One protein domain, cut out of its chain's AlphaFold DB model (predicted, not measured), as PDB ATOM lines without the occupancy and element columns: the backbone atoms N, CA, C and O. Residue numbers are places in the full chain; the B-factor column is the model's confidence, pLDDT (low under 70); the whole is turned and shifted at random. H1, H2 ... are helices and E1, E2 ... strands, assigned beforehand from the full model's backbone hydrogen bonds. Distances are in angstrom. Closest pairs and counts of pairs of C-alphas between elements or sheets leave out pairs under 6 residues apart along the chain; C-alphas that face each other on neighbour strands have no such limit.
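This is residues 3 to 132 of the 135 residues of an uncharacterized protein of Flavobacteriaceae bacterium (UniProt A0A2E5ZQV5). Little regular structure is here: a small, strongly twisted antiparallel sheet, E2 E3 E1 E4, among long loops, with H2 on it and H1 off it. Of 130 printed residues, 51 are in E1 H1 E2 H2 E3 H3 E4, mixed in class. E1 H1 E2 and E3 H3 E4 are split strand-helix-strand units, another strand between their two, with right-handed crossovers. The whole is compact, radius of gyration of the C-alphas 14.3 A, spans 40 by 40 by 23 A.

E1, residues 3 to 5, and E4, residues 128 to 131, have N 4 and O 129 within hydrogen-bond range, 2.9 A. H1, residues 22 to 38, touches H3, residues 91 to 98, with 34 to 38 alone; C-alphas Thr 37 and Phe 98 are closest, 6.4 A. H2, residues 57 to 63, is on the sheet; H3 only grazes it. Each helix has every O i to N i+4 pair within range.

E2 holds residues 51 to 55, E3 73 to 79. C-alpha 3 is at (175.394, 174.597, 201.910), C-alpha 131 at (180.980, 177.108, 203.012).

H3 to E4 is a long link; no printed residue is under pLDDT 70.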
ATOM      1  N   VAL A   3     175.235 176.012 202.249       97.88
ATOM      2  CA  VAL A   3     175.394 174.597 201.910       97.88
ATOM      3  C   VAL A   3     174.974 174.391 200.464       97.88
ATOM      4  O   VAL A   3     173.826 174.650 200.094       97.88
ATOM      5  N   TYR A   4     175.914 173.920 199.651       98.50
ATOM      6  CA  TYR A   4     175.733 173.686 198.227       98.50
ATOM      7  C   TYR A   4     175.685 172.190 197.938       98.50
ATOM      8  O   TYR A   4     176.523 171.432 198.424       98.50
ATOM      9  N   THR A   5     174.765 171.751 197.083       98.56
ATOM     10  CA  THR A   5     174.713 170.354 196.643       98.56
ATOM     11  C   THR A   5     174.282 170.208 195.186       98.56
ATOM     12  O   THR A   5     173.553 171.034 194.641       98.56
ATOM     13  N   LEU A   6     174.762 169.142 194.544       98.38
ATOM     14  CA  LEU A   6     174.339 168.705 193.210       98.38
ATOM     15  C   LEU A   6     173.123 167.756 193.261       98.38
ATOM     16  O   LEU A   6     172.675 167.309 192.205       98.38
ATOM     17  N   ILE A   7     172.625 167.433 194.461       98.38
ATOM     18  CA  ILE A   7     171.408 166.647 194.704       98.38
ATOM     19  C   ILE A   7     170.192 167.576 194.759       98.38
ATOM     20  O   ILE A   7     170.271 168.664 195.329       98.38
ATOM     21  N   ASP A   8     169.062 167.155 194.190       98.56
ATOM     22  CA  ASP A   8     167.836 167.944 194.227       98.56
ATOM     23  C   ASP A   8     167.242 167.923 195.639       98.56
ATOM     24  O   ASP A   8     166.712 166.909 196.097       98.56
ATOM     25  N   ILE A   9     167.348 169.067 196.318       98.56
ATOM     26  CA  ILE A   9     166.793 169.318 197.653       98.56
ATOM     27  C   ILE A   9     165.662 170.355 197.600       98.56
ATOM     28  O   ILE A   9     165.515 171.168 198.506       98.56
ATOM     29  N   SER A  10     164.877 170.395 196.521       98.62
ATOM     30  CA  SER A  10     163.768 171.354 196.402       98.62
ATOM     31  C   SER A  10     162.712 171.136 197.501       98.62
ATOM     32  O   SER A  10     162.097 170.074 197.577       98.62
ATOM     33  N   GLU A  11     162.452 172.155 198.329       98.44
ATOM     34  CA  GLU A  11     161.405 172.119 199.365       98.44
ATOM     35  C   GLU A  11     160.015 172.331 198.731       98.44
ATOM     36  O   GLU A  11     159.520 173.454 198.614       98.44
ATOM     37  N   THR A  12     159.371 171.248 198.288       98.19
ATOM     38  CA  THR A  12     158.057 171.298 197.611       98.19
ATOM     39  C   THR A  12     156.873 171.337 198.579       98.19
ATOM     40  O   THR A  12     155.765 171.704 198.186       98.19
ATOM     41  N   ARG A  13     157.083 170.931 199.837       97.81
ATOM     42  CA  ARG A  13     156.059 170.694 200.874       97.81
ATOM     43  C   ARG A  13     154.988 169.672 200.470       97.81
ATOM     44  O   ARG A  13     153.872 169.687 201.000       97.81
ATOM     45  N   MET A  14     155.330 168.778 199.543       98.25
ATOM     46  CA  MET A  14     154.463 167.694 199.094       98.25
ATOM     47  C   MET A  14     154.799 166.389 199.816       98.25
ATOM     48  O   MET A  14     155.954 165.999 199.942       98.25
ATOM     49  N   TYR A  15     153.759 165.698 200.265       96.81
ATOM     50  CA  TYR A  15     153.801 164.446 201.011       96.81
ATOM     51  C   TYR A  15     152.770 163.471 200.436       96.81
ATOM     52  O   TYR A  15     151.817 163.869 199.767       96.81
ATOM     53  N   SER A  16     152.890 162.182 200.758       95.25
ATOM     54  CA  SER A  16     151.928 161.158 200.314       95.25
ATOM     55  C   SER A  16     150.489 161.392 200.802       95.25
ATOM     56  O   SER A  16     149.544 160.847 200.230       95.25
ATOM     57  N   SER A  17     150.314 162.206 201.847       97.06
ATOM     58  CA  SER A  17     149.015 162.607 202.389       97.06
ATOM     59  C   SER A  17     148.331 163.724 201.596       97.06
ATOM     60  O   SER A  17     147.105 163.815 201.645       97.06
ATOM     61  N   ASN A  18     149.083 164.567 200.877       97.12
ATOM     62  CA  ASN A  18     148.555 165.763 200.206       97.12
ATOM     63  C   ASN A  18     148.891 165.854 198.703       97.12
ATOM     64  O   ASN A  18     148.374 166.738 198.027       97.12
ATOM     65  N   SER A  19     149.704 164.940 198.168       97.00
ATOM     66  CA  SER A  19     150.078 164.881 196.756       97.00
ATOM     67  C   SER A  19     150.071 163.443 196.234       97.00
ATOM     68  O   SER A  19     150.234 162.475 196.979       97.00
ATOM     69  N   ARG A  20     149.866 163.303 194.922       97.38
ATOM     70  CA  ARG A  20     150.031 162.047 194.169       97.38
ATOM     71  C   ARG A  20     151.212 162.096 193.200       97.38
ATOM     72  O   ARG A  20     151.492 161.096 192.549       97.38
ATOM     73  N   ASP A  21     151.884 163.240 193.099       97.88
ATOM     74  CA  ASP A  21     153.068 163.403 192.264       97.88
ATOM     75  C   ASP A  21     154.293 162.869 193.014       97.88
ATOM     76  O   ASP A  21     154.788 163.501 193.951       97.88
ATOM     77  N   SER A  22     154.761 161.686 192.604       97.31
ATOM     78  CA  SER A  22     155.920 161.027 193.207       97.31
ATOM     79  C   SER A  22     157.170 161.899 193.175       97.31
ATOM     80  O   SER A  22     157.877 161.953 194.174       97.31
ATOM     81  N   LYS A  23     157.407 162.641 192.086       97.88
ATOM     82  CA  LYS A  23     158.609 163.467 191.952       97.88
ATOM     83  C   LYS A  23     158.616 164.585 192.988       97.88
ATOM     84  O   LYS A  23     159.627 164.793 193.650       97.88
ATOM     85  N   LEU A  24     157.488 165.278 193.168       98.31
ATOM     86  CA  LEU A  24     157.391 166.348 194.169       98.31
ATOM     87  C   LEU A  24     157.579 165.814 195.597       98.31
ATOM     88  O   LEU A  24     158.200 166.484 196.422       98.31
ATOM     89  N   ILE A  25     157.055 164.620 195.886       98.56
ATOM     90  CA  ILE A  25     157.200 163.960 197.192       98.56
ATOM     91  C   ILE A  25     158.656 163.545 197.436       98.56
ATOM     92  O   ILE A  25     159.182 163.748 198.526       98.56
ATOM     93  N   GLU A  26     159.322 162.988 196.429       98.44
ATOM     94  CA  GLU A  26     160.719 162.554 196.507       98.44
ATOM     95  C   GLU A  26     161.689 163.734 196.656       98.44
ATOM     96  O   GLU A  26     162.626 163.657 197.449       98.44
ATOM     97  N   GLN A  27     161.418 164.862 195.990       98.56
ATOM     98  CA  GLN A  27     162.147 166.116 196.213       98.56
ATOM     99  C   GLN A  27     162.022 166.595 197.663       98.56
ATOM    100  O   GLN A  27     163.027 166.912 198.303       98.56
ATOM    101  N   GLN A  28     160.803 166.579 198.217       98.62
ATOM    102  CA  GLN A  28     160.599 166.915 199.626       98.62
ATOM    103  C   GLN A  28     161.321 165.928 200.550       98.62
ATOM    104  O   GLN A  28     161.874 166.346 201.564       98.62
ATOM    105  N   ALA A  29     161.340 164.634 200.218       98.50
ATOM    106  CA  ALA A  29     162.046 163.627 201.001       98.50
ATOM    107  C   ALA A  29     163.559 163.901 201.045       98.50
ATOM    108  O   ALA A  29     164.139 163.890 202.130       98.50
ATOM    109  N   ASN A  30     164.179 164.231 199.908       98.62
ATOM    110  CA  ASN A  30     165.584 164.645 199.868       98.62
ATOM    111  C   ASN A  30     165.839 165.900 200.702       98.62
ATOM    112  O   ASN A  30     166.798 165.925 201.473       98.62
ATOM    113  N   PHE A  31     164.979 166.917 200.591       98.81
ATOM    114  CA  PHE A  31     165.097 168.128 201.402       98.81
ATOM    115  C   PHE A  31     165.032 167.823 202.907       98.81
ATOM    116  O   PHE A  31     165.864 168.306 203.674       98.81
ATOM    117  N   MET A  32     164.086 166.981 203.334       98.50
ATOM    118  CA  MET A  32     163.952 166.584 204.737       98.50
ATOM    119  C   MET A  32     165.177 165.813 205.232       98.50
ATOM    120  O   MET A  32     165.703 166.154 206.288       98.50
ATOM    121  N   THR A  33     165.660 164.820 204.474       98.56
ATOM    122  CA  THR A  33     166.888 164.082 204.812       98.56
ATOM    123  C   THR A  33     168.073 165.032 204.939       98.56
ATOM    124  O   THR A  33     168.810 164.977 205.923       98.56
ATOM    125  N   PHE A  34     168.238 165.938 203.974       98.62
ATOM    126  CA  PHE A  34     169.304 166.931 203.971       98.62
ATOM    127  C   PHE A  34     169.254 167.825 205.216       98.62
ATOM    128  O   PHE A  34     170.242 167.940 205.941       98.62
ATOM    129  N   PHE A  35     168.097 168.424 205.502       98.50
ATOM    130  CA  PHE A  35     167.966 169.379 206.599       98.50
ATOM    131  C   PHE A  35     168.050 168.706 207.976       98.50
ATOM    132  O   PHE A  35     168.678 169.238 208.887       98.50
ATOM    133  N   GLN A  36     167.487 167.505 208.134       98.31
ATOM    134  CA  GLN A  36     167.618 166.734 209.374       98.31
ATOM    135  C   GLN A  36     169.063 166.309 209.640       98.31
ATOM    136  O   GLN A  36     169.504 166.374 210.784       98.31
ATOM    137  N   THR A  37     169.803 165.922 208.594       98.25
ATOM    138  CA  THR A  37     171.232 165.588 208.703       98.25
ATOM    139  C   THR A  37     172.040 166.806 209.142       98.25
ATOM    140  O   THR A  37     172.838 166.719 210.072       98.25
ATOM    141  N   LEU A  38     171.770 167.971 208.541       97.00
ATOM    142  CA  LEU A  38     172.396 169.231 208.938       97.00
ATOM    143  C   LEU A  38     172.145 169.543 210.423       97.00
ATOM    144  O   LEU A  38     173.049 169.990 211.124       97.00
ATOM    145  N   CYS A  39     170.942 169.251 210.921       96.75
ATOM    146  CA  CYS A  39     170.532 169.532 212.295       96.75
ATOM    147  C   CYS A  39     170.949 168.476 213.343       96.75
ATOM    148  O   CYS A  39     170.503 168.548 214.487       96.75
ATOM    149  N   LEU A  40     171.811 167.506 213.009       96.94
ATOM    150  CA  LEU A  40     172.258 166.483 213.972       96.94
ATOM    151  C   LEU A  40     173.115 167.046 215.117       96.94
ATOM    152  O   LEU A  40     173.121 166.490 216.216       96.94
ATOM    153  N   ARG A  41     173.859 168.132 214.868       93.50
ATOM    154  CA  ARG A  41     174.822 168.721 215.823       93.50
ATOM    155  C   ARG A  41     174.379 170.058 216.398       93.50
ATOM    156  O   ARG A  41     174.846 170.445 217.467       93.50
ATOM    157  N   ASN A  42     173.525 170.774 215.678       93.56
ATOM    158  CA  ASN A  42     173.067 172.105 216.044       93.56
ATOM    159  C   ASN A  42     171.685 172.357 215.440       93.56
ATOM    160  O   ASN A  42     171.330 171.751 214.434       93.56
ATOM    161  N   ASN A  43     170.919 173.267 216.028       94.12
ATOM    162  CA  ASN A  43     169.629 173.657 215.479       94.12
ATOM    163  C   ASN A  43     169.838 174.767 214.454       94.12
ATOM    164  O   ASN A  43     170.022 175.929 214.817       94.12
ATOM    165  N   TYR A  44     169.809 174.397 213.179       96.12
ATOM    166  CA  TYR A  44     169.837 175.364 212.093       96.12
ATOM    167  C   TYR A  44     168.430 175.847 211.759       96.12
ATOM    168  O   TYR A  44     167.456 175.096 211.833       96.12
ATOM    169  N   THR A  45     168.334 177.104 211.348       96.88
ATOM    170  CA  THR A  45     167.128 177.709 210.779       96.88
ATOM    171  C   THR A  45     167.450 178.313 209.416       96.88
ATOM    172  O   THR A  45     168.614 178.514 209.064       96.88
ATOM    173  N   TYR A  46     166.423 178.555 208.606       97.12
ATOM    174  CA  TYR A  46     166.558 179.173 207.290       97.12
ATOM    175  C   TYR A  46     165.317 180.017 206.982       97.12
ATOM    176  O   TYR A  46     164.197 179.622 207.303       97.12
ATOM    177  N   ASP A  47     165.513 181.162 206.328       96.12
ATOM    178  CA  ASP A  47     164.411 182.068 205.962       96.12
ATOM    179  C   ASP A  47     163.801 181.740 204.596       96.12
ATOM    180  O   ASP A  47     162.642 182.057 204.316       96.12
ATOM    181  N   LYS A  48     164.596 181.141 203.702       97.38
ATOM    182  CA  LYS A  48     164.226 180.882 202.307       97.38
ATOM    183  C   LYS A  48     164.525 179.440 201.934       97.38
ATOM    184  O   LYS A  48     165.592 178.927 202.257       97.38
ATOM    185  N   ALA A  49     163.596 178.826 201.205       98.00
ATOM    186  CA  ALA A  49     163.786 177.506 200.617       98.00
ATOM    187  C   ALA A  49     165.043 177.463 199.717       98.00
ATOM    188  O   ALA A  49     165.467 178.511 199.210       98.00
ATOM    189  N   PRO A  50     165.618 176.269 199.468       98.38
ATOM    190  CA  PRO A  50     166.805 176.126 198.634       98.38
ATOM    191  C   PRO A  50     166.650 176.774 197.256       98.38
ATOM    192  O   PRO A  50     165.646 176.598 196.565       98.38
ATOM    193  N   THR A  51     167.679 177.507 196.838       97.94
ATOM    194  CA  THR A  51     167.715 178.176 195.534       97.94
ATOM    195  C   THR A  51     168.450 177.320 194.514       97.94
ATOM    196  O   THR A  51     169.521 176.788 194.799       97.94
ATOM    197  N   LEU A  52     167.886 177.203 193.311       98.19
ATOM    198  CA  LEU A  52     168.512 176.500 192.196       98.19
ATOM    199  C   LEU A  52     169.344 177.471 191.352       98.19
ATOM    200  O   LEU A  52     168.846 178.493 190.881       98.19
ATOM    201  N   GLN A  53     170.597 177.109 191.104       97.31
ATOM    202  CA  GLN A  53     171.528 177.844 190.257       97.31
ATOM    203  C   GLN A  53     172.148 176.899 189.228       97.31
ATOM    204  O   GLN A  53     172.363 175.720 189.500       97.31
ATOM    205  N   LYS A  54     172.474 177.411 188.040       98.06
ATOM    206  CA  LYS A  54     173.227 176.653 187.035       98.06
ATOM    207  C   LYS A  54     174.674 177.124 187.032       98.06
ATOM    208  O   LYS A  54     174.954 178.233 186.581       98.06
ATOM    209  N   LEU A  55     175.586 176.295 187.529       98.06
ATOM    210  CA  LEU A  55     177.005 176.632 187.658       98.06
ATOM    211  C   LEU A  55     177.835 175.951 186.572       98.06
ATOM    212  O   LEU A  55     177.550 174.827 186.169       98.06
ATOM    213  N   THR A  56     178.868 176.642 186.088       98.19
ATOM    214  CA  THR A  56     179.841 176.085 185.137       98.19
ATOM    215  C   THR A  56     180.831 175.167 185.851       98.19
ATOM    216  O   THR A  56     181.066 175.325 187.048       98.19
ATOM    217  N   GLU A  57     181.493 174.269 185.115       97.31
ATOM    218  CA  GLU A  57     182.538 173.397 185.678       97.31
ATOM    219  C   GLU A  57     183.597 174.191 186.448       97.31
ATOM    220  O   GLU A  57     183.984 173.798 187.545       97.31
ATOM    221  N   LYS A  58     184.033 175.339 185.911       97.38
ATOM    222  CA  LYS A  58     185.001 176.204 186.591       97.38
ATOM    223  C   LYS A  58     184.491 176.620 187.973       97.38
ATOM    224  O   LYS A  58     185.226 176.496 188.947       97.38
ATOM    225  N   LYS A  59     183.230 177.056 188.070       97.44
ATOM    226  CA  LYS A  59     182.661 177.494 189.348       97.44
ATOM    227  C   LYS A  59     182.462 176.335 190.323       97.44
ATOM    228  O   LYS A  59     182.691 176.505 191.513       97.44
ATOM    229  N   LEU A  60     182.115 175.148 189.822       97.56
ATOM    230  CA  LEU A  60     182.051 173.936 190.643       97.56
ATOM    231  C   LEU A  60     183.415 173.595 191.262       97.56
ATOM    232  O   LEU A  60     183.479 173.249 192.436       97.56
ATOM    233  N   ARG A  61     184.508 173.730 190.497       96.19
ATOM    234  CA  ARG A  61     185.880 173.530 191.001       96.19
ATOM    235  C   ARG A  61     186.262 174.557 192.057       96.19
ATOM    236  O   ARG A  61     186.853 174.175 193.057       96.19
ATOM    237  N   GLU A  62     185.926 175.826 191.829       96.06
ATOM    238  CA  GLU A  62     186.173 176.911 192.790       96.06
ATOM    239  C   GLU A  62     185.451 176.670 194.120       96.06
ATOM    240  O   GLU A  62     186.034 176.913 195.167       96.06
ATOM    241  N   LEU A  63     184.219 176.150 194.078       95.56
ATOM    242  CA  LEU A  63     183.466 175.769 195.278       95.56
ATOM    243  C   LEU A  63     183.974 174.467 195.922       95.56
ATOM    244  O   LEU A  63     183.605 174.165 197.042       95.56
ATOM    245  N   GLY A  64     184.808 173.674 195.246       96.69
ATOM    246  CA  GLY A  64     185.350 172.430 195.804       96.69
ATOM    247  C   GLY A  64     184.538 171.165 195.507       96.69
ATOM    248  O   GLY A  64     184.756 170.137 196.147       96.69
ATOM    249  N   PHE A  65     183.640 171.187 194.518       97.62
ATOM    250  CA  PHE A  65     182.966 169.974 194.043       97.62
ATOM    251  C   PHE A  65     183.921 169.012 193.316       97.62
ATOM    252  O   PHE A  65     184.908 169.408 192.681       97.62
ATOM    253  N   GLY A  66     183.564 167.726 193.349       97.00
ATOM    254  CA  GLY A  66     184.393 166.625 192.870       97.00
ATOM    255  C   GLY A  66     184.761 166.680 191.383       97.00
ATOM    256  O   GLY A  66     183.983 167.137 190.541       97.00
ATOM    257  N   THR A  67     185.965 166.201 191.039       96.88
ATOM    258  CA  THR A  67     186.571 166.329 189.696       96.88
ATOM    259  C   THR A  67     185.820 165.666 188.536       96.88
ATOM    260  O   THR A  67     186.109 165.985 187.377       96.88
ATOM    261  N   ASP A  68     184.871 164.777 188.823       96.38
ATOM    262  CA  ASP A  68     184.133 164.021 187.807       96.38
ATOM    263  C   ASP A  68     182.989 164.826 187.176       96.38
ATOM    264  O   ASP A  68     182.545 164.503 186.075       96.38
ATOM    265  N   TYR A  69     182.540 165.912 187.812       96.12
ATOM    266  CA  TYR A  69     181.480 166.766 187.264       96.12
ATOM    267  C   TYR A  69     182.031 167.671 186.162       96.12
ATOM    268  O   TYR A  69     182.860 168.544 186.439       96.12
ATOM    269  N   LYS A  70     181.609 167.429 184.914       95.88
ATOM    270  CA  LYS A  70     182.070 168.118 183.700       95.88
ATOM    271  C   LYS A  70     180.943 168.912 183.053       95.88
ATOM    272  O   LYS A  70     179.839 168.404 182.886       95.88
ATOM    273  N   GLY A  71     181.248 170.122 182.592       96.50
ATOM    274  CA  GLY A  71     180.247 171.027 182.018       96.50
ATOM    275  C   GLY A  71     179.416 171.768 183.072       96.50
ATOM    276  O   GLY A  71     179.868 171.980 184.196       96.50
ATOM    277  N   SER A  72     178.230 172.244 182.683       97.56
ATOM    278  CA  SER A  72     177.375 173.056 183.558       97.56
ATOM    279  C   SER A  72     176.294 172.223 184.232       97.56
ATOM    280  O   SER A  72     175.533 171.542 183.543       97.56
ATOM    281  N   HIS A  73     176.167 172.364 185.549       98.31
ATOM    282  CA  HIS A  73     175.249 171.580 186.365       98.31
ATOM    283  C   HIS A  73     174.313 172.444 187.213       98.31
ATOM    284  O   HIS A  73     174.628 173.580 187.568       98.31
ATOM    285  N   ASN A  74     173.154 171.873 187.524       98.56
ATOM    286  CA  ASN A  74     172.218 172.355 188.533       98.56
ATOM    287  C   ASN A  74     172.819 172.177 189.933       98.56
ATOM    288  O   ASN A  74     173.276 171.084 190.265       98.56
ATOM    289  N   VAL A  75     172.804 173.245 190.723       98.62
ATOM    290  CA  VAL A  75     173.303 173.309 192.097       98.62
ATOM    291  C   VAL A  75     172.231 173.941 192.966       98.62
ATOM    292  O   VAL A  75     171.757 175.038 192.666       98.62
ATOM    293  N   TRP A  76     171.878 173.264 194.049       98.69
ATOM    294  CA  TRP A  76     170.996 173.789 195.078       98.69
ATOM    295  C   TRP A  76     171.827 174.414 196.188       98.69
ATOM    296  O   TRP A  76     172.847 173.858 196.592       98.69
ATOM    297  N   CYS A  77     171.386 175.571 196.667       98.31
ATOM    298  CA  CYS A  77     172.010 176.304 197.760       98.31
ATOM    299  C   CYS A  77     170.974 176.596 198.841       98.31
ATOM    300  O   CYS A  77     169.958 177.236 198.549       98.31
ATOM    301  N   LEU A  78     171.260 176.186 200.075       98.12
ATOM    302  CA  LEU A  78     170.529 176.616 201.263       98.12
ATOM    303  C   LEU A  78     171.440 177.491 202.124       98.12
ATOM    304  O   LEU A  78     172.527 177.069 202.521       98.12
ATOM    305  N   GLU A  79     170.975 178.700 202.415       97.50
ATOM    306  CA  GLU A  79     171.579 179.559 203.427       97.50
ATOM    307  C   GLU A  79     170.934 179.238 204.776       97.50
ATOM    308  O   GLU A  79     169.711 179.311 204.920       97.50
ATOM    309  N   VAL A  80     171.759 178.865 205.751       96.00
ATOM    310  CA  VAL A  80     171.320 178.537 207.108       96.00
ATOM    311  C   VAL A  80     171.950 179.450 208.144       96.00
ATOM    312  O   VAL A  80     173.075 179.939 207.978       96.00
ATOM    313  N   MET A  81     171.224 179.622 209.239       95.44
ATOM    314  CA  MET A  81     171.582 180.439 210.386       95.44
ATOM    315  C   MET A  81     171.474 179.619 211.670       95.44
ATOM    316  O   MET A  81     170.829 178.570 211.708       95.44
ATOM    317  N   VAL A  82     172.133 180.105 212.713       94.50
ATOM    318  CA  VAL A  82     171.999 179.614 214.086       94.50
ATOM    319  C   VAL A  82     171.486 180.754 214.957       94.50
ATOM    320  O   VAL A  82     171.631 181.923 214.593       94.50
ATOM    321  N   ASP A  83     170.887 180.417 216.096       91.50
ATOM    322  CA  ASP A  83     170.396 181.417 217.044       91.50
ATOM    323  C   ASP A  83     171.520 182.343 217.538       91.50
ATOM    324  O   ASP A  83     172.696 181.969 217.586       91.50
ATOM    325  N   GLU A  84     171.151 183.553 217.958       88.50
ATOM    326  CA  GLU A  84     172.095 184.527 218.507       88.50
ATOM    327  C   GLU A  84     172.913 183.923 219.666       88.50
ATOM    328  O   GLU A  84     172.380 183.282 220.574       88.50
ATOM    329  N   GLY A  85     174.235 184.112 219.622       88.25
ATOM    330  CA  GLY A  85     175.164 183.559 220.611       88.25
ATOM    331  C   GLY A  85     175.532 182.084 220.404       88.25
ATOM    332  O   GLY A  85     176.263 181.528 221.224       88.25
ATOM    333  N   ARG A  86     175.058 181.438 219.329       90.88
ATOM    334  CA  ARG A  86     175.532 180.117 218.895       90.88
ATOM    335  C   ARG A  86     176.575 180.251 217.793       90.88
ATOM    336  O   ARG A  86     176.513 181.144 216.955       90.88
ATOM    337  N   GLU A  87     177.507 179.310 217.777       91.81
ATOM    338  CA  GLU A  87     178.480 179.158 216.698       91.81
ATOM    339  C   GLU A  87     178.003 178.098 215.700       91.81
ATOM    340  O   GLU A  87     177.257 177.175 216.050       91.81
ATOM    341  N   TYR A  88     178.434 178.229 214.446       93.31
ATOM    342  CA  TYR A  88     178.234 177.188 213.442       93.31
ATOM    343  C   TYR A  88     179.069 175.954 213.800       93.31
ATOM    344  O   TYR A  88     180.187 176.073 214.300       93.31
ATOM    345  N   THR A  89     178.537 174.761 213.537       94.12
ATOM    346  CA  THR A  89     179.344 173.537 213.605       94.12
ATOM    347  C   THR A  89     180.423 173.586 212.527       94.12
ATOM    348  O   THR A  89     180.171 174.071 211.426       94.12
ATOM    349  N   ASP A  90     181.608 173.062 212.841       94.31
ATOM    350  CA  ASP A  90     182.700 172.931 211.878       94.31
ATOM    351  C   ASP A  90     182.233 172.205 210.602       94.31
ATOM    352  O   ASP A  90     181.559 171.168 210.668       94.31
ATOM    353  N   SER A  91     182.592 172.756 209.440       94.00
ATOM    354  CA  SER A  91     182.229 172.201 208.137       94.00
ATOM    355  C   SER A  91     182.707 170.764 207.956       94.00
ATOM    356  O   SER A  91     181.975 169.969 207.378       94.00
ATOM    357  N   GLU A  92     183.882 170.395 208.471       94.44
ATOM    358  CA  GLU A  92     184.420 169.036 208.351       94.44
ATOM    359  C   GLU A  92     183.583 168.024 209.144       94.44
ATOM    360  O   GLU A  92     183.373 166.900 208.688       94.44
ATOM    361  N   ILE A  93     183.061 168.421 210.310       95.44
ATOM    362  CA  ILE A  93     182.177 167.573 211.124       95.44
ATOM    363  C   ILE A  93     180.841 167.375 210.410       95.44
ATOM    364  O   ILE A  93     180.357 166.249 210.306       95.44
ATOM    365  N   LEU A  94     180.259 168.452 209.880       96.62
ATOM    366  CA  LEU A  94     179.019 168.353 209.113       96.62
ATOM    367  C   LEU A  94     179.218 167.501 207.855       96.62
ATOM    368  O   LEU A  94     178.399 166.638 207.558       96.62
ATOM    369  N   GLU A  95     180.327 167.681 207.137       96.75
ATOM    370  CA  GLU A  95     180.664 166.860 205.977       96.75
ATOM    371  C   GLU A  95     180.743 165.366 206.325       96.75
ATOM    372  O   GLU A  95     180.273 164.543 205.537       96.75
ATOM    373  N   GLN A  96     181.263 165.000 207.501       97.31
ATOM    374  CA  GLN A  96     181.262 163.613 207.984       97.31
ATOM    375  C   GLN A  96     179.853 163.091 208.274       97.31
ATOM    376  O   GLN A  96     179.555 161.953 207.919       97.31
ATOM    377  N   ASP A  97     178.991 163.908 208.883       97.62
ATOM    378  CA  ASP A  97     177.606 163.526 209.173       97.62
ATOM    379  C   ASP A  97     176.790 163.310 207.876       97.62
ATOM    380  O   ASP A  97     175.879 162.484 207.847       97.62
ATOM    381  N   PHE A  98     177.137 164.006 206.784       98.12
ATOM    382  CA  PHE A  98     176.505 163.851 205.469       98.12
ATOM    383  C   PHE A  98     177.028 162.678 204.635       98.12
ATOM    384  O   PHE A  98     176.299 162.186 203.767       98.12
ATOM    385  N   ASP A  99     178.283 162.258 204.805       97.88
ATOM    386  CA  ASP A  99     178.884 161.280 203.895       97.88
ATOM    387  C   ASP A  99     178.105 159.957 203.921       97.88
ATOM    388  O   ASP A  99     177.817 159.397 204.976       97.88
ATOM    389  N   LEU A 100     177.773 159.438 202.736       97.31
ATOM    390  CA  LEU A 100     177.005 158.201 202.545       97.31
ATOM    391  C   LEU A 100     175.544 158.239 203.020       97.31
ATOM    392  O   LEU A 100     174.880 157.199 202.984       97.31
ATOM    393  N   VAL A 101     175.003 159.402 203.394       98.19
ATOM    394  CA  VAL A 101     173.567 159.533 203.676       98.19
ATOM    395  C   VAL A 101     172.764 159.269 202.388       98.19
ATOM    396  O   VAL A 101     173.039 159.908 201.365       98.19
ATOM    397  N   PRO A 102     171.796 158.327 202.395       98.19
ATOM    398  CA  PRO A 102     171.012 157.979 201.211       98.19
ATOM    399  C   PRO A 102     170.148 159.125 200.694       98.19
ATOM    400  O   PRO A 102     169.560 159.879 201.468       98.19
ATOM    401  N   VAL A 103     170.010 159.194 199.372       98.06
ATOM    402  CA  VAL A 103     169.153 160.156 198.672       98.06
ATOM    403  C   VAL A 103     168.316 159.456 197.609       98.06
ATOM    404  O   VAL A 103     168.674 158.392 197.101       98.06
ATOM    405  N   VAL A 104     167.202 160.073 197.236       97.81
ATOM    406  CA  VAL A 104     166.420 159.686 196.065       97.81
ATOM    407  C   VAL A 104     167.076 160.288 194.816       97.81
ATOM    408  O   VAL A 104     167.241 161.507 194.759       97.81
ATOM    409  N   PRO A 105     167.495 159.476 193.827       96.38
ATOM    410  CA  PRO A 105     168.113 159.970 192.597       96.38
ATOM    411  C   PRO A 105     167.076 160.296 191.506       96.38
ATOM    412  O   PRO A 105     165.899 159.972 191.634       96.38
ATOM    413  N   ASN A 106     167.555 160.780 190.354       94.44
ATOM    414  CA  ASN A 106     166.783 160.952 189.112       94.44
ATOM    415  C   ASN A 106     165.622 161.962 189.211       94.44
ATOM    416  O   ASN A 106     164.568 161.765 188.602       94.44
ATOM    417  N   LEU A 107     165.827 163.061 189.938       96.19
ATOM    418  CA  LEU A 107     164.886 164.169 190.059       96.19
ATOM    419  C   LEU A 107     165.210 165.252 189.015       96.19
ATOM    420  O   LEU A 107     164.958 165.046 187.826       96.19
ATOM    421  N   ASN A 108     165.711 166.425 189.417       97.69
ATOM    422  CA  ASN A 108     166.198 167.455 188.484       97.69
ATOM    423  C   ASN A 108     167.721 167.602 188.483       97.69
ATOM    424  O   ASN A 108     168.245 168.584 187.936       97.69
ATOM    425  N   GLU A 109     168.449 166.674 189.102       95.44
ATOM    426  CA  GLU A 109     169.901 166.678 189.042       95.44
ATOM    427  C   GLU A 109     170.374 166.572 187.592       95.44
ATOM    428  O   GLU A 109     169.761 165.950 186.726       95.44
ATOM    429  N   THR A 110     171.520 167.182 187.327       96.75
ATOM    430  CA  THR A 110     172.185 167.115 186.010       96.75
ATOM    431  C   THR A 110     173.440 166.250 186.058       96.75
ATOM    432  O   THR A 110     174.196 166.189 185.089       96.75
ATOM    433  N   ILE A 111     173.685 165.619 187.204       94.19
ATOM    434  CA  ILE A 111     174.795 164.708 187.438       94.19
ATOM    435  C   ILE A 111     174.283 163.274 187.452       94.19
ATOM    436  O   ILE A 111     173.130 163.011 187.782       94.19
ATOM    437  N   LYS A 112     175.168 162.323 187.158       88.94
ATOM    438  CA  LYS A 112     174.913 160.921 187.479       88.94
ATOM    439  C   LYS A 112     175.306 160.687 188.934       88.94
ATOM    440  O   LYS A 112     176.488 160.761 189.268       88.94
ATOM    441  N   ILE A 113     174.329 160.406 189.787       86.50
ATOM    442  CA  ILE A 113     174.585 160.073 191.189       86.50
ATOM    443  C   ILE A 113     175.076 158.623 191.243       86.50
ATOM    444  O   ILE A 113     174.409 157.715 190.750       86.50
ATOM    445  N   ASN A 114     176.264 158.400 191.803       82.12
ATOM    446  CA  ASN A 114     176.773 157.054 192.043       82.12
ATOM    447  C   ASN A 114     176.362 156.609 193.452       82.12
ATOM    448  O   ASN A 114     176.545 157.363 194.405       82.12
ATOM    449  N   ASN A 115     175.811 155.401 193.581       87.81
ATOM    450  CA  ASN A 115     175.318 154.812 194.835       87.81
ATOM    451  C   ASN A 115     174.180 155.562 195.555       87.81
ATOM    452  O   ASN A 115     173.848 155.177 196.667       87.81
ATOM    453  N   ASN A 116     173.553 156.571 194.934       96.19
ATOM    454  CA  ASN A 116     172.403 157.306 195.486       96.19
ATOM    455  C   ASN A 116     172.641 157.834 196.912       96.19
ATOM    456  O   ASN A 116     171.813 157.645 197.799       96.19
ATOM    457  N   VAL A 117     173.788 158.483 197.131       97.75
ATOM    458  CA  VAL A 117     174.168 159.059 198.430       97.75
ATOM    459  C   VAL A 117     174.754 160.462 198.285       97.75
ATOM    460  O   VAL A 117     175.296 160.826 197.233       97.75
ATOM    461  N   PHE A 118     174.721 161.227 199.374       98.06
ATOM    462  CA  PHE A 118     175.641 162.346 199.553       98.06
ATOM    463  C   PHE A 118     177.089 161.839 199.644       98.06
ATOM    464  O   PHE A 118     177.379 160.759 200.164       98.06
ATOM    465  N   ARG A 119     178.009 162.614 199.074       97.38
ATOM    466  CA  ARG A 119     179.446 162.342 199.023       97.38
ATOM    467  C   ARG A 119     180.170 163.628 199.372       97.38
ATOM    468  O   ARG A 119     180.069 164.606 198.629       97.38
ATOM    469  N   THR A 120     180.926 163.613 200.455       96.69
ATOM    470  CA  THR A 120     181.653 164.791 200.957       96.69
ATOM    471  C   THR A 120     183.159 164.548 201.006       96.69
ATOM    472  O   THR A 120     183.940 165.468 200.774       96.69
ATOM    473  N   ASN A 121     183.573 163.288 201.174       92.62
ATOM    474  CA  ASN A 121     184.978 162.900 201.333       92.62
ATOM    475  C   ASN A 121     185.674 162.484 200.020       92.62
ATOM    476  O   ASN A 121     186.903 162.437 199.931       92.62
ATOM    477  N   ASP A 122     184.907 162.168 198.973       94.12
ATOM    478  CA  ASP A 122     185.451 161.696 197.696       94.12
ATOM    479  C   ASP A 122     185.853 162.859 196.781       94.12
ATOM    480  O   ASP A 122     185.011 163.493 196.152       94.12
ATOM    481  N   LYS A 123     187.157 163.091 196.609       94.38
ATOM    482  CA  LYS A 123     187.685 164.176 195.758       94.38
ATOM    483  C   LYS A 123     187.190 164.149 194.305       94.38
ATOM    484  O   LYS A 123     187.233 165.177 193.628       94.38
ATOM    485  N   LYS A 124     186.750 162.998 193.797       95.81
ATOM    486  CA  LYS A 124     186.212 162.857 192.440       95.81
ATOM    487  C   LYS A 124     184.702 163.029 192.399       95.81
ATOM    488  O   LYS A 124     184.204 163.726 191.519       95.81
ATOM    489  N   ALA A 125     184.001 162.460 193.376       96.31
ATOM    490  CA  ALA A 125     182.541 162.394 193.412       96.31
ATOM    491  C   ALA A 125     181.882 163.270 194.499       96.31
ATOM    492  O   ALA A 125     180.725 163.034 194.832       96.31
ATOM    493  N   LYS A 126     182.590 164.252 195.076       97.50
ATOM    494  CA  LYS A 126     182.063 165.163 196.109       97.50
ATOM    495  C   LYS A 126     180.905 166.003 195.569       97.50
ATOM    496  O   LYS A 126     181.139 166.893 194.753       97.50
ATOM    497  N   ASN A 127     179.685 165.731 196.027       97.81
ATOM    498  CA  ASN A 127     178.436 166.327 195.537       97.81
ATOM    499  C   ASN A 127     177.753 167.266 196.542       97.81
ATOM    500  O   ASN A 127     176.665 167.769 196.254       97.81
ATOM    501  N   LEU A 128     178.386 167.512 197.687       98.25
ATOM    502  CA  LEU A 128     177.964 168.473 198.697       98.25
ATOM    503  C   LEU A 128     179.196 169.215 199.224       98.25
ATOM    504  O   LEU A 128     180.251 168.613 199.421       98.25
ATOM    505  N   VAL A 129     179.057 170.523 199.404       97.75
ATOM    506  CA  VAL A 129     180.089 171.436 199.905       97.75
ATOM    507  C   VAL A 129     179.448 172.344 200.947       97.75
ATOM    508  O   VAL A 129     178.359 172.874 200.716       97.75
ATOM    509  N   ILE A 130     180.143 172.562 202.060       96.88
ATOM    510  CA  ILE A 130     179.728 173.495 203.109       96.88
ATOM    511  C   ILE A 130     180.713 174.661 203.143       96.88
ATOM    512  O   ILE A 130     181.903 174.471 203.371       96.88
ATOM    513  N   GLU A 131     180.211 175.871 202.914       92.88
ATOM    514  CA  GLU A 131     180.980 177.108 203.012       92.88
ATOM    515  C   GLU A 131     180.545 177.855 204.277       92.88
ATOM    516  O   GLU A 131     179.466 178.463 204.351       92.88
ATOM    517  N   ALA A 132     181.385 177.784 205.309       76.50
ATOM    518  CA  ALA A 132     181.245 178.649 206.467       76.50
ATOM    519  C   ALA A 132     181.516 180.090 206.016       76.50
ATOM    520  O   ALA A 132     182.588 180.392 205.493       76.50
TER     521      ALA A 132